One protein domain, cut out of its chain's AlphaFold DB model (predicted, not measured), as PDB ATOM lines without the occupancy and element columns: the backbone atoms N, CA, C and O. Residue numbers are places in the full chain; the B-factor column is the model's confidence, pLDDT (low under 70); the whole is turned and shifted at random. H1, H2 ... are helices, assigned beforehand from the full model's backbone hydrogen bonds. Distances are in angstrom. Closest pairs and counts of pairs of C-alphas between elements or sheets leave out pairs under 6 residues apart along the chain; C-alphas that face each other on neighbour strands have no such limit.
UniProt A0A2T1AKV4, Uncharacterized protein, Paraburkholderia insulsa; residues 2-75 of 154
ATOM      1  N   GLU A   2     423.160 258.632 381.658       72.56
ATOM      2  CA  GLU A   2     422.400 258.972 382.877       72.56
ATOM      3  C   GLU A   2     421.533 260.255 382.818       72.56
ATOM      4  O   GLU A   2     420.408 260.268 383.305       72.56
ATOM      5  N   GLN A   3     421.989 261.334 382.165       85.75
ATOM      6  CA  GLN A   3     421.180 262.559 382.019       85.75
ATOM      7  C   GLN A   3     419.956 262.390 381.100       85.75
ATOM      8  O   GLN A   3     418.933 263.022 381.339       85.75
ATOM      9  N   ALA A   4     420.053 261.559 380.057       88.69
ATOM     10  CA  ALA A   4     418.950 261.328 379.122       88.69
ATOM     11  C   ALA A   4     417.901 260.380 379.718       88.69
ATOM     12  O   ALA A   4     416.710 260.589 379.526       88.69
ATOM     13  N   GLU A   5     418.349 259.385 380.486       94.31
ATOM     14  CA  GLU A   5     417.494 258.483 381.268       94.31
ATOM     15  C   GLU A   5     416.712 259.260 382.326       94.31
ATOM     16  O   GLU A   5     415.489 259.175 382.383       94.31
ATOM     17  N   LYS A   6     417.412 260.098 383.101       95.94
ATOM     18  CA  LYS A   6     416.784 260.973 384.088       95.94
ATOM     19  C   LYS A   6     415.749 261.899 383.450       95.94
ATOM     20  O   LYS A   6     414.653 262.030 383.980       95.94
ATOM     21  N   LEU A   7     416.071 262.506 382.306       95.62
ATOM     22  CA  LEU A   7     415.135 263.375 381.595       95.62
ATOM     23  C   LEU A   7     413.901 262.607 381.095       95.62
ATOM     24  O   LEU A   7     412.794 263.124 381.196       95.62
ATOM     25  N   ALA A   8     414.075 261.388 380.574       95.31
ATOM     26  CA  ALA A   8     412.962 260.538 380.153       95.31
ATOM     27  C   ALA A   8     412.061 260.158 381.338       95.31
ATOM     28  O   ALA A   8     410.841 260.258 381.225       95.31
ATOM     29  N   TYR A   9     412.659 259.810 382.481       96.56
ATOM     30  CA  TYR A   9     411.938 259.492 383.713       96.56
ATOM     31  C   TYR A   9     411.154 260.699 384.240       96.56
ATOM     32  O   TYR A   9     409.947 260.615 384.438       96.56
ATOM     33  N   GLU A  10     411.814 261.848 384.418       96.88
ATOM     34  CA  GLU A  10     411.173 263.073 384.916       96.88
ATOM     35  C   GLU A  10     410.060 263.554 383.976       96.88
ATOM     36  O   GLU A  10     409.023 264.022 384.442       96.88
ATOM     37  N   ALA A  11     410.247 263.419 382.660       96.00
ATOM     38  CA  ALA A  11     409.225 263.769 381.682       96.00
ATOM     39  C   ALA A  11     408.022 262.819 381.732       96.00
ATOM     40  O   ALA A  11     406.892 263.300 381.673       96.00
ATOM     41  N   GLY A  12     408.250 261.506 381.855       96.81
ATOM     42  CA  GLY A  12     407.175 260.521 382.000       96.81
ATOM     43  C   GLY A  12     406.385 260.753 383.282       96.81
ATOM     44  O   GLY A  12     405.165 260.838 383.249       96.81
ATOM     45  N   TRP A  13     407.090 260.988 384.388       96.88
ATOM     46  CA  TRP A  13     406.484 261.305 385.676       96.88
ATOM     47  C   TRP A  13     405.668 262.604 385.658       96.88
ATOM     48  O   TRP A  13     404.554 262.651 386.159       96.88
ATOM     49  N   ALA A  14     406.210 263.692 385.104       97.06
ATOM     50  CA  ALA A  14     405.541 264.995 385.140       97.06
ATOM     51  C   ALA A  14     404.397 265.122 384.120       97.06
ATOM     52  O   ALA A  14     403.489 265.932 384.310       97.06
ATOM     53  N   TYR A  15     404.456 264.358 383.027       95.94
ATOM     54  CA  TYR A  15     403.489 264.418 381.932       95.94
ATOM     55  C   TYR A  15     403.011 263.019 381.536       95.94
ATOM     56  O   TYR A  15     403.157 262.621 380.377       95.94
ATOM     57  N   PRO A  16     402.390 262.272 382.460       94.94
ATOM     58  CA  PRO A  16     402.106 260.859 382.246       94.94
ATOM     59  C   PRO A  16     401.055 260.589 381.161       94.94
ATOM     60  O   PRO A  16     401.026 259.523 380.556       94.94
ATOM     61  N   ASN A  17     400.201 261.576 380.882       95.62
ATOM     62  CA  ASN A  17     399.184 261.512 379.832       95.62
ATOM     63  C   ASN A  17     399.689 262.017 378.465       95.62
ATOM     64  O   ASN A  17     398.932 262.022 377.491       95.62
ATOM     65  N   ALA A  18     400.930 262.509 378.378       94.81
ATOM     66  CA  ALA A  18     401.488 262.998 377.124       94.81
ATOM     67  C   ALA A  18     401.980 261.833 376.247       94.81
ATOM     68  O   ALA A  18     402.480 260.832 376.761       94.81
ATOM     69  N   PRO A  19     401.896 261.952 374.909       94.00
ATOM     70  CA  PRO A  19     402.539 260.987 374.029       94.00
ATOM     71  C   PRO A  19     404.059 261.010 374.236       94.00
ATOM     72  O   PRO A  19     404.630 262.065 374.520       94.00
ATOM     73  N   VAL A  20     404.718 259.864 374.019       93.75
ATOM     74  CA  VAL A  20     406.183 259.758 374.106       93.75
ATOM     75  C   VAL A  20     406.832 260.815 373.200       93.75
ATOM     76  O   VAL A  20     406.613 260.790 371.983       93.75
ATOM     77  N   PRO A  21     407.649 261.735 373.746       92.75
ATOM     78  CA  PRO A  21     408.343 262.730 372.944       92.75
ATOM     79  C   PRO A  21     409.231 262.088 371.873       92.75
ATOM     80  O   PRO A  21     409.934 261.113 372.143       92.75
ATOM     81  N   HIS A  22     409.288 262.691 370.681       90.19
ATOM     82  CA  HIS A  22     410.164 262.232 369.592       90.19
ATOM     83  C   HIS A  22     411.631 262.071 370.025       90.19
ATOM     84  O   HIS A  22     412.319 261.178 369.548       90.19
ATOM     85  N   LEU A  23     412.079 262.881 370.991       87.50
ATOM     86  CA  LEU A  23     413.414 262.806 371.585       87.50
ATOM     87  C   LEU A  23     413.741 261.435 372.212       87.50
ATOM     88  O   LEU A  23     414.908 261.055 372.253       87.50
ATOM     89  N   PHE A  24     412.735 260.699 372.696       90.44
ATOM     90  CA  PHE A  24     412.895 259.365 373.291       90.44
ATOM     91  C   PHE A  24     412.365 258.250 372.387       90.44
ATOM     92  O   PHE A  24     412.804 257.111 372.511       90.44
ATOM     93  N   ALA A  25     411.446 258.571 371.470       88.38
ATOM     94  CA  ALA A  25     410.741 257.597 370.637       88.38
ATOM     95  C   ALA A  25     411.678 256.719 369.790       88.38
ATOM     96  O   ALA A  25     411.417 255.526 369.631       88.38
ATOM     97  N   ASP A  26     412.780 257.293 369.300       89.69
ATOM     98  CA  ASP A  26     413.742 256.605 368.429       89.69
ATOM     99  C   ASP A  26     414.755 255.738 369.204       89.69
ATOM    100  O   ASP A  26     415.515 254.974 368.605       89.69
ATOM    101  N   VAL A  27     414.771 255.826 370.540       93.69
ATOM    102  CA  VAL A  27     415.660 255.053 371.416       93.69
ATOM    103  C   VAL A  27     414.804 254.180 372.340       93.69
ATOM    104  O   VAL A  27     414.361 254.664 373.383       93.69
ATOM    105  N   PRO A  28     414.599 252.882 372.021       94.00
ATOM    106  CA  PRO A  28     413.679 252.008 372.759       94.00
ATOM    107  C   PRO A  28     413.890 251.992 374.277       94.00
ATOM    108  O   PRO A  28     412.927 251.927 375.032       94.00
ATOM    109  N   TYR A  29     415.142 252.104 374.723       95.00
ATOM    110  CA  TYR A  29     415.481 252.172 376.143       95.00
ATOM    111  C   TYR A  29     414.942 253.440 376.829       95.00
ATOM    112  O   TYR A  29     414.299 253.344 377.868       95.00
ATOM    113  N   LEU A  30     415.135 254.623 376.232       95.00
ATOM    114  CA  LEU A  30     414.636 255.888 376.791       95.00
ATOM    115  C   LEU A  30     413.111 255.987 376.699       95.00
ATOM    116  O   LEU A  30     412.475 256.507 377.613       95.00
ATOM    117  N   ARG A  31     412.523 255.453 375.623       96.06
ATOM    118  CA  ARG A  31     411.073 255.294 375.502       96.06
ATOM    119  C   ARG A  31     410.502 254.458 376.649       96.06
ATOM    120  O   ARG A  31     409.540 254.896 377.266       96.06
ATOM    121  N   GLY A  32     411.113 253.310 376.949       96.19
ATOM    122  CA  GLY A  32     410.682 252.444 378.048       96.19
ATOM    123  C   GLY A  32     410.718 253.152 379.402       96.19
ATOM    124  O   GLY A  32     409.751 253.068 380.146       96.19
ATOM    125  N   ILE A  33     411.773 253.928 379.680       96.94
ATOM    126  CA  ILE A  33     411.882 254.716 380.921       96.94
ATOM    127  C   ILE A  33     410.762 255.761 381.028       96.94
ATOM    128  O   ILE A  33     410.183 255.930 382.098       96.94
ATOM    129  N   PHE A  34     410.455 256.465 379.934       97.31
ATOM    130  CA  PHE A  34     409.351 257.427 379.914       97.31
ATOM    131  C   PHE A  34     408.005 256.737 380.160       97.31
ATOM    132  O   PHE A  34     407.240 257.184 381.007       97.31
ATOM    133  N   GLU A  35     407.717 255.655 379.426       97.00
ATOM    134  CA  GLU A  35     406.447 254.922 379.525       97.00
ATOM    135  C   GLU A  35     406.265 254.303 380.921       97.00
ATOM    136  O   GLU A  35     405.176 254.376 381.485       97.00
ATOM    137  N   GLU A  36     407.333 253.763 381.515       97.31
ATOM    138  CA  GLU A  36     407.326 253.234 382.882       97.31
ATOM    139  C   GLU A  36     407.070 254.340 383.912       97.31
ATOM    140  O   GLU A  36     406.169 254.210 384.738       97.31
ATOM    141  N   ALA A  37     407.802 255.456 383.842       97.44
ATOM    142  CA  ALA A  37     407.614 256.571 384.767       97.44
ATOM    143  C   ALA A  37     406.212 257.192 384.657       97.44
ATOM    144  O   ALA A  37     405.609 257.533 385.675       97.44
ATOM    145  N   ALA A  38     405.680 257.294 383.435       97.69
ATOM    146  CA  ALA A  38     404.315 257.735 383.180       97.69
ATOM    147  C   ALA A  38     403.283 256.786 383.797       97.69
ATOM    148  O   ALA A  38     402.385 257.241 384.500       97.69
ATOM    149  N   SER A  39     403.442 255.473 383.596       97.81
ATOM    150  CA  SER A  39     402.563 254.461 384.193       97.81
ATOM    151  C   SER A  39     402.568 254.542 385.718       97.81
ATOM    152  O   SER A  39     401.508 254.639 386.325       97.81
ATOM    153  N   VAL A  40     403.753 254.574 386.338       97.75
ATOM    154  CA  VAL A  40     403.883 254.650 387.802       97.75
ATOM    155  C   VAL A  40     403.250 255.931 388.346       97.75
ATOM    156  O   VAL A  40     402.580 255.896 389.376       97.75
ATOM    157  N   SER A  41     403.430 257.066 387.665       97.50
ATOM    158  CA  SER A  41     402.810 258.322 388.093       97.50
ATOM    159  C   SER A  41     401.283 258.264 388.032       97.50
ATOM    160  O   SER A  41     400.634 258.770 388.944       97.50
ATOM    161  N   LEU A  42     400.700 257.642 386.999       97.69
ATOM    162  CA  LEU A  42     399.244 257.474 386.893       97.69
ATOM    163  C   LEU A  42     398.691 256.571 387.987       97.69
ATOM    164  O   LEU A  42     397.663 256.901 388.572       97.69
ATOM    165  N   ASP A  43     399.372 255.462 388.271       97.75
ATOM    166  CA  ASP A  43     398.950 254.532 389.317       97.75
ATOM    167  C   ASP A  43     398.921 255.239 390.683       97.75
ATOM    168  O   ASP A  43     397.926 255.167 391.404       97.75
ATOM    169  N   ILE A  44     399.958 256.026 390.997       96.94
ATOM    170  CA  ILE A  44     400.018 256.825 392.233       96.94
ATOM    171  C   ILE A  44     398.928 257.903 392.263       96.94
ATOM    172  O   ILE A  44     398.294 258.115 393.299       96.94
ATOM    173  N   GLU A  45     398.696 258.614 391.157       95.88
ATOM    174  CA  GLU A  45     397.629 259.618 391.082       95.88
ATOM    175  C   GLU A  45     396.244 258.999 391.304       95.88
ATOM    176  O   GLU A  45     395.441 259.568 392.050       95.88
ATOM    177  N   ALA A  46     395.987 257.827 390.720       96.56
ATOM    178  CA  ALA A  46     394.740 257.092 390.887       96.56
ATOM    179  C   ALA A  46     394.540 256.633 392.341       96.56
ATOM    180  O   ALA A  46     393.464 256.841 392.904       96.56
ATOM    181  N   GLU A  47     395.572 256.081 392.985       96.81
ATOM    182  CA  GLU A  47     395.524 255.705 394.406       96.81
ATOM    183  C   GLU A  47     395.227 256.913 395.310       96.81
ATOM    184  O   GLU A  47     394.350 256.851 396.177       96.81
ATOM    185  N   LEU A  48     395.893 258.047 395.073       96.50
ATOM    186  CA  LEU A  48     395.651 259.284 395.821       96.50
ATOM    187  C   LEU A  48     394.242 259.845 395.589       96.50
ATOM    188  O   LEU A  48     393.669 260.471 396.484       96.50
ATOM    189  N   GLU A  49     393.675 259.684 394.395       96.62
ATOM    190  CA  GLU A  49     392.300 260.095 394.116       96.62
ATOM    191  C   GLU A  49     391.288 259.240 394.885       96.62
ATOM    192  O   GLU A  49     390.378 259.806 395.503       96.62
ATOM    193  N   VAL A  50     391.499 257.919 394.928       97.44
ATOM    194  CA  VAL A  50     390.704 256.990 395.743       97.44
ATOM    195  C   VAL A  50     390.774 257.385 397.219       97.44
ATOM    196  O   VAL A  50     389.729 257.592 397.837       97.44
ATOM    197  N   GLU A  51     391.970 257.606 397.771       96.38
ATOM    198  CA  GLU A  51     392.143 258.014 399.174       96.38
ATOM    199  C   GLU A  51     391.420 259.340 399.480       96.38
ATOM    200  O   GLU A  51     390.710 259.476 400.481       96.38
ATOM    201  N   ARG A  52     391.538 260.335 398.589       97.00
ATOM    202  CA  ARG A  52     390.833 261.619 398.740       97.00
ATOM    203  C   ARG A  52     389.321 261.443 398.691       97.00
ATOM    204  O   ARG A  52     388.608 262.159 399.397       97.00
ATOM    205  N   GLU A  53     388.813 260.562 397.836       97.06
ATOM    206  CA  GLU A  53     387.385 260.277 397.774       97.06
ATOM    207  C   GLU A  53     386.895 259.574 399.041       97.06
ATOM    208  O   GLU A  53     385.869 259.971 399.602       97.06
ATOM    209  N   GLU A  54     387.645 258.597 399.542       96.56
ATOM    210  CA  GLU A  54     387.348 257.915 400.798       96.56
ATOM    211  C   GLU A  54     387.324 258.882 401.985       96.56
ATOM    212  O   GLU A  54     386.384 258.849 402.788       96.56
ATOM    213  N   GLU A  55     388.287 259.803 402.068       97.00
ATOM    214  CA  GLU A  55     388.317 260.816 403.123       97.00
ATOM    215  C   GLU A  55     387.150 261.805 402.988       97.00
ATOM    216  O   GLU A  55     386.505 262.137 403.987       97.00
ATOM    217  N   ARG A  56     386.778 262.218 401.765       96.69
ATOM    218  CA  ARG A  56     385.560 263.025 401.540       96.69
ATOM    219  C   ARG A  56     384.315 262.299 402.049       96.69
ATOM    220  O   ARG A  56     383.562 262.874 402.839       96.69
ATOM    221  N   ARG A  57     384.135 261.027 401.673       95.94
ATOM    222  CA  ARG A  57     383.017 260.182 402.128       95.94
ATOM    223  C   ARG A  57     383.034 260.007 403.650       95.94
ATOM    224  O   ARG A  57     381.987 259.987 404.295       95.94
ATOM    225  N   ARG A  58     384.211 259.885 404.267       96.00
ATOM    226  CA  ARG A  58     384.358 259.793 405.727       96.00
ATOM    227  C   ARG A  58     383.944 261.087 406.421       96.00
ATOM    228  O   ARG A  58     383.177 261.033 407.383       96.00
ATOM    229  N   ILE A  59     384.417 262.236 405.941       97.19
ATOM    230  CA  ILE A  59     384.061 263.553 406.478       97.19
ATOM    231  C   ILE A  59     382.554 263.783 406.359       97.19
ATOM    232  O   ILE A  59     381.932 264.248 407.316       97.19
ATOM    233  N   GLU A  60     381.957 263.436 405.221       96.25
ATOM    234  CA  GLU A  60     380.515 263.537 404.999       96.25
ATOM    235  C   GLU A  60     379.724 262.662 405.980       96.25
ATOM    236  O   GLU A  60     378.874 263.184 406.701       96.25
ATOM    237  N   ARG A  61     380.085 261.377 406.130       93.38
ATOM    238  CA  ARG A  61     379.467 260.480 407.127       93.38
ATOM    239  C   ARG A  61     379.566 261.029 408.551       93.38
ATOM    240  O   ARG A  61     378.611 260.946 409.321       93.38
ATOM    241  N   LEU A  62     380.706 261.616 408.919       96.06
ATOM    242  CA  LEU A  62     380.887 262.231 410.237       96.06
ATOM    243  C   LEU A  62     380.033 263.489 410.419       96.06
ATOM    244  O   LEU A  62     379.510 263.711 411.514       96.06
ATOM    245  N   ARG A  63     379.899 264.320 409.380       96.75
ATOM    246  CA  ARG A  63     379.026 265.502 409.400       96.75
ATOM    247  C   ARG A  63     377.572 265.091 409.562       96.75
ATOM    248  O   ARG A  63     376.903 265.637 410.434       96.75
ATOM    249  N   GLU A  64     377.126 264.099 408.801       95.25
ATOM    250  CA  GLU A  64     375.753 263.614 408.869       95.25
ATOM    251  C   GLU A  64     375.441 262.994 410.232       95.25
ATOM    252  O   GLU A  64     374.476 263.381 410.888       95.25
ATOM    253  N   ARG A  65     376.336 262.149 410.759       94.94
ATOM    254  CA  ARG A  65     376.191 261.595 412.115       94.94
ATOM    255  C   ARG A  65     376.109 262.687 413.186       94.94
ATOM    256  O   ARG A  65     375.338 262.562 414.136       94.94
ATOM    257  N   LYS A  66     376.904 263.757 413.063       97.19
ATOM    258  CA  LYS A  66     376.833 264.912 413.976       97.19
ATOM    259  C   LYS A  66     375.506 265.657 413.840       97.19
ATOM    260  O   LYS A  66     374.935 266.009 414.867       97.19
ATOM    261  N   ARG A  67     375.021 265.872 412.611       97.31
ATOM    262  CA  ARG A  67     373.727 266.513 412.328       97.31
ATOM    263  C   ARG A  67     372.588 265.738 412.981       97.31
ATOM    264  O   ARG A  67     371.862 266.313 413.784       97.31
ATOM    265  N   VAL A  68     372.492 264.437 412.710       97.25
ATOM    266  CA  VAL A  68     371.472 263.549 413.289       97.25
ATOM    267  C   VAL A  68     371.515 263.584 414.814       97.25
ATOM    268  O   VAL A  68     370.498 263.832 415.452       97.25
ATOM    269  N   ASN A  69     372.695 263.410 415.419       96.00
ATOM    270  CA  ASN A  69     372.815 263.423 416.878       96.00
ATOM    271  C   ASN A  69     372.411 264.771 417.497       96.00
ATOM    272  O   ASN A  69     371.848 264.785 418.588       96.00
ATOM    273  N   ALA A  70     372.687 265.892 416.824       97.94
ATOM    274  CA  ALA A  70     372.257 267.207 417.289       97.94
ATOM    275  C   ALA A  70     370.727 267.358 417.238       97.94
ATOM    276  O   ALA A  70     370.150 267.887 418.184       97.94
ATOM    277  N   LEU A  71     370.074 266.852 416.185       98.00
ATOM    278  CA  LEU A  71     368.612 266.860 416.064       98.00
ATOM    279  C   LEU A  71     367.948 265.976 417.128       98.00
ATOM    280  O   LEU A  71     367.033 266.431 417.810       98.00
ATOM    281  N   VAL A  72     368.470 264.763 417.351       96.56
ATOM    282  CA  VAL A  72     367.994 263.867 418.421       96.56
ATOM    283  C   VAL A  72     368.149 264.525 419.796       96.56
ATOM    284  O   VAL A  72     367.206 264.542 420.583       96.56
ATOM    285  N   ALA A  73     369.313 265.121 420.086       96.06
ATOM    286  CA  ALA A  73     369.549 265.821 421.351       96.06
ATOM    287  C   ALA A  73     368.645 267.053 421.526       96.06
ATOM    288  O   ALA A  73     368.255 267.378 422.646       96.06
ATOM    289  N   GLY A  74     368.297 267.724 420.425       96.69
ATOM    290  CA  GLY A  74     367.344 268.831 420.390       96.69
ATOM    291  C   GLY A  74     365.872 268.407 420.423       96.69
ATOM    292  O   GLY A  74     365.011 269.281 420.444       96.69
ATOM    293  N   ASN A  75     365.577 267.099 420.440       95.81
ATOM    294  CA  ASN A  75     364.225 266.542 420.340       95.81
ATOM    295  C   ASN A  75     363.476 266.985 419.059       95.81
ATOM    296  O   ASN A  75     362.247 267.053 419.053       95.81
TER     297      ASN A  75
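Overview. This is residues 2 to 75 of the 154 residues of an uncharacterized protein of Paraburkholderia insulsa (UniProt A0A2T1AKV4). One very long helix, H3, has a small compact head at its beginning and a long bare arm beyond it. In the head, H1 packs on the first part of H3, running the same way, and the four-residue H2 sits near the beginning of H3; residues 46 to 75 stick out. The printed part has 74 residues, with three named helices in the order H1, H2, H3 and no named strand, and the class is all helix. The whole is extended, with a radius of gyration of the C-alphas of 22.0 A and spans of 72 by 20 by 11 A.

Arrangement. H3, residues 28 to 73, touches H1, residues 2 to 14, with its residues 30 to 41 alone. Their closest C-alphas, those of Gly 12 and Ala 38, are 4.2 A apart. The two run the same way at a shallow tilt of 33 degrees, only just short of steep. H2, residues 22 to 25, and H3 touch only at the corner by their link, and their closest C-alphas, those of Phe 24 and Arg 31, are 5.0 A apart. H1 and H2 are close but not clearly touching, with the closest C-alphas, those of Ala 8 and Phe 24, 7.0 A apart. In H1 and H3 every O i to N i+4 pair is within hydrogen-bond range; H2 is too short for such a pair, and its one O i to N i+3 pair is within range.

Along the chain. H3 measures 67.1 A from C-alpha 28 at (413.679, 252.008, 372.759) to C-alpha 73 at (369.549, 265.821, 421.351). H1 begins with C-alpha 2 at (422.400, 258.972, 382.877) and measures 18.0 A to C-alpha 14. H2 measures 4.8 A from C-alpha 22 to C-alpha 25.

Size, cuts and confidence. The C-alphas farthest apart, those of Asp 26 and Asn 75, are 72.4 A apart. Residues 46 to 75, of which 46 to 73 belong to H3, stand free; the other 44 residues span 27 by 20 by 13 A. The link from H1 to H2 is short and that from H2 to H3 is tight. The printed part has no cut, its mean pLDDT is 95.2, and no printed residue is under 70.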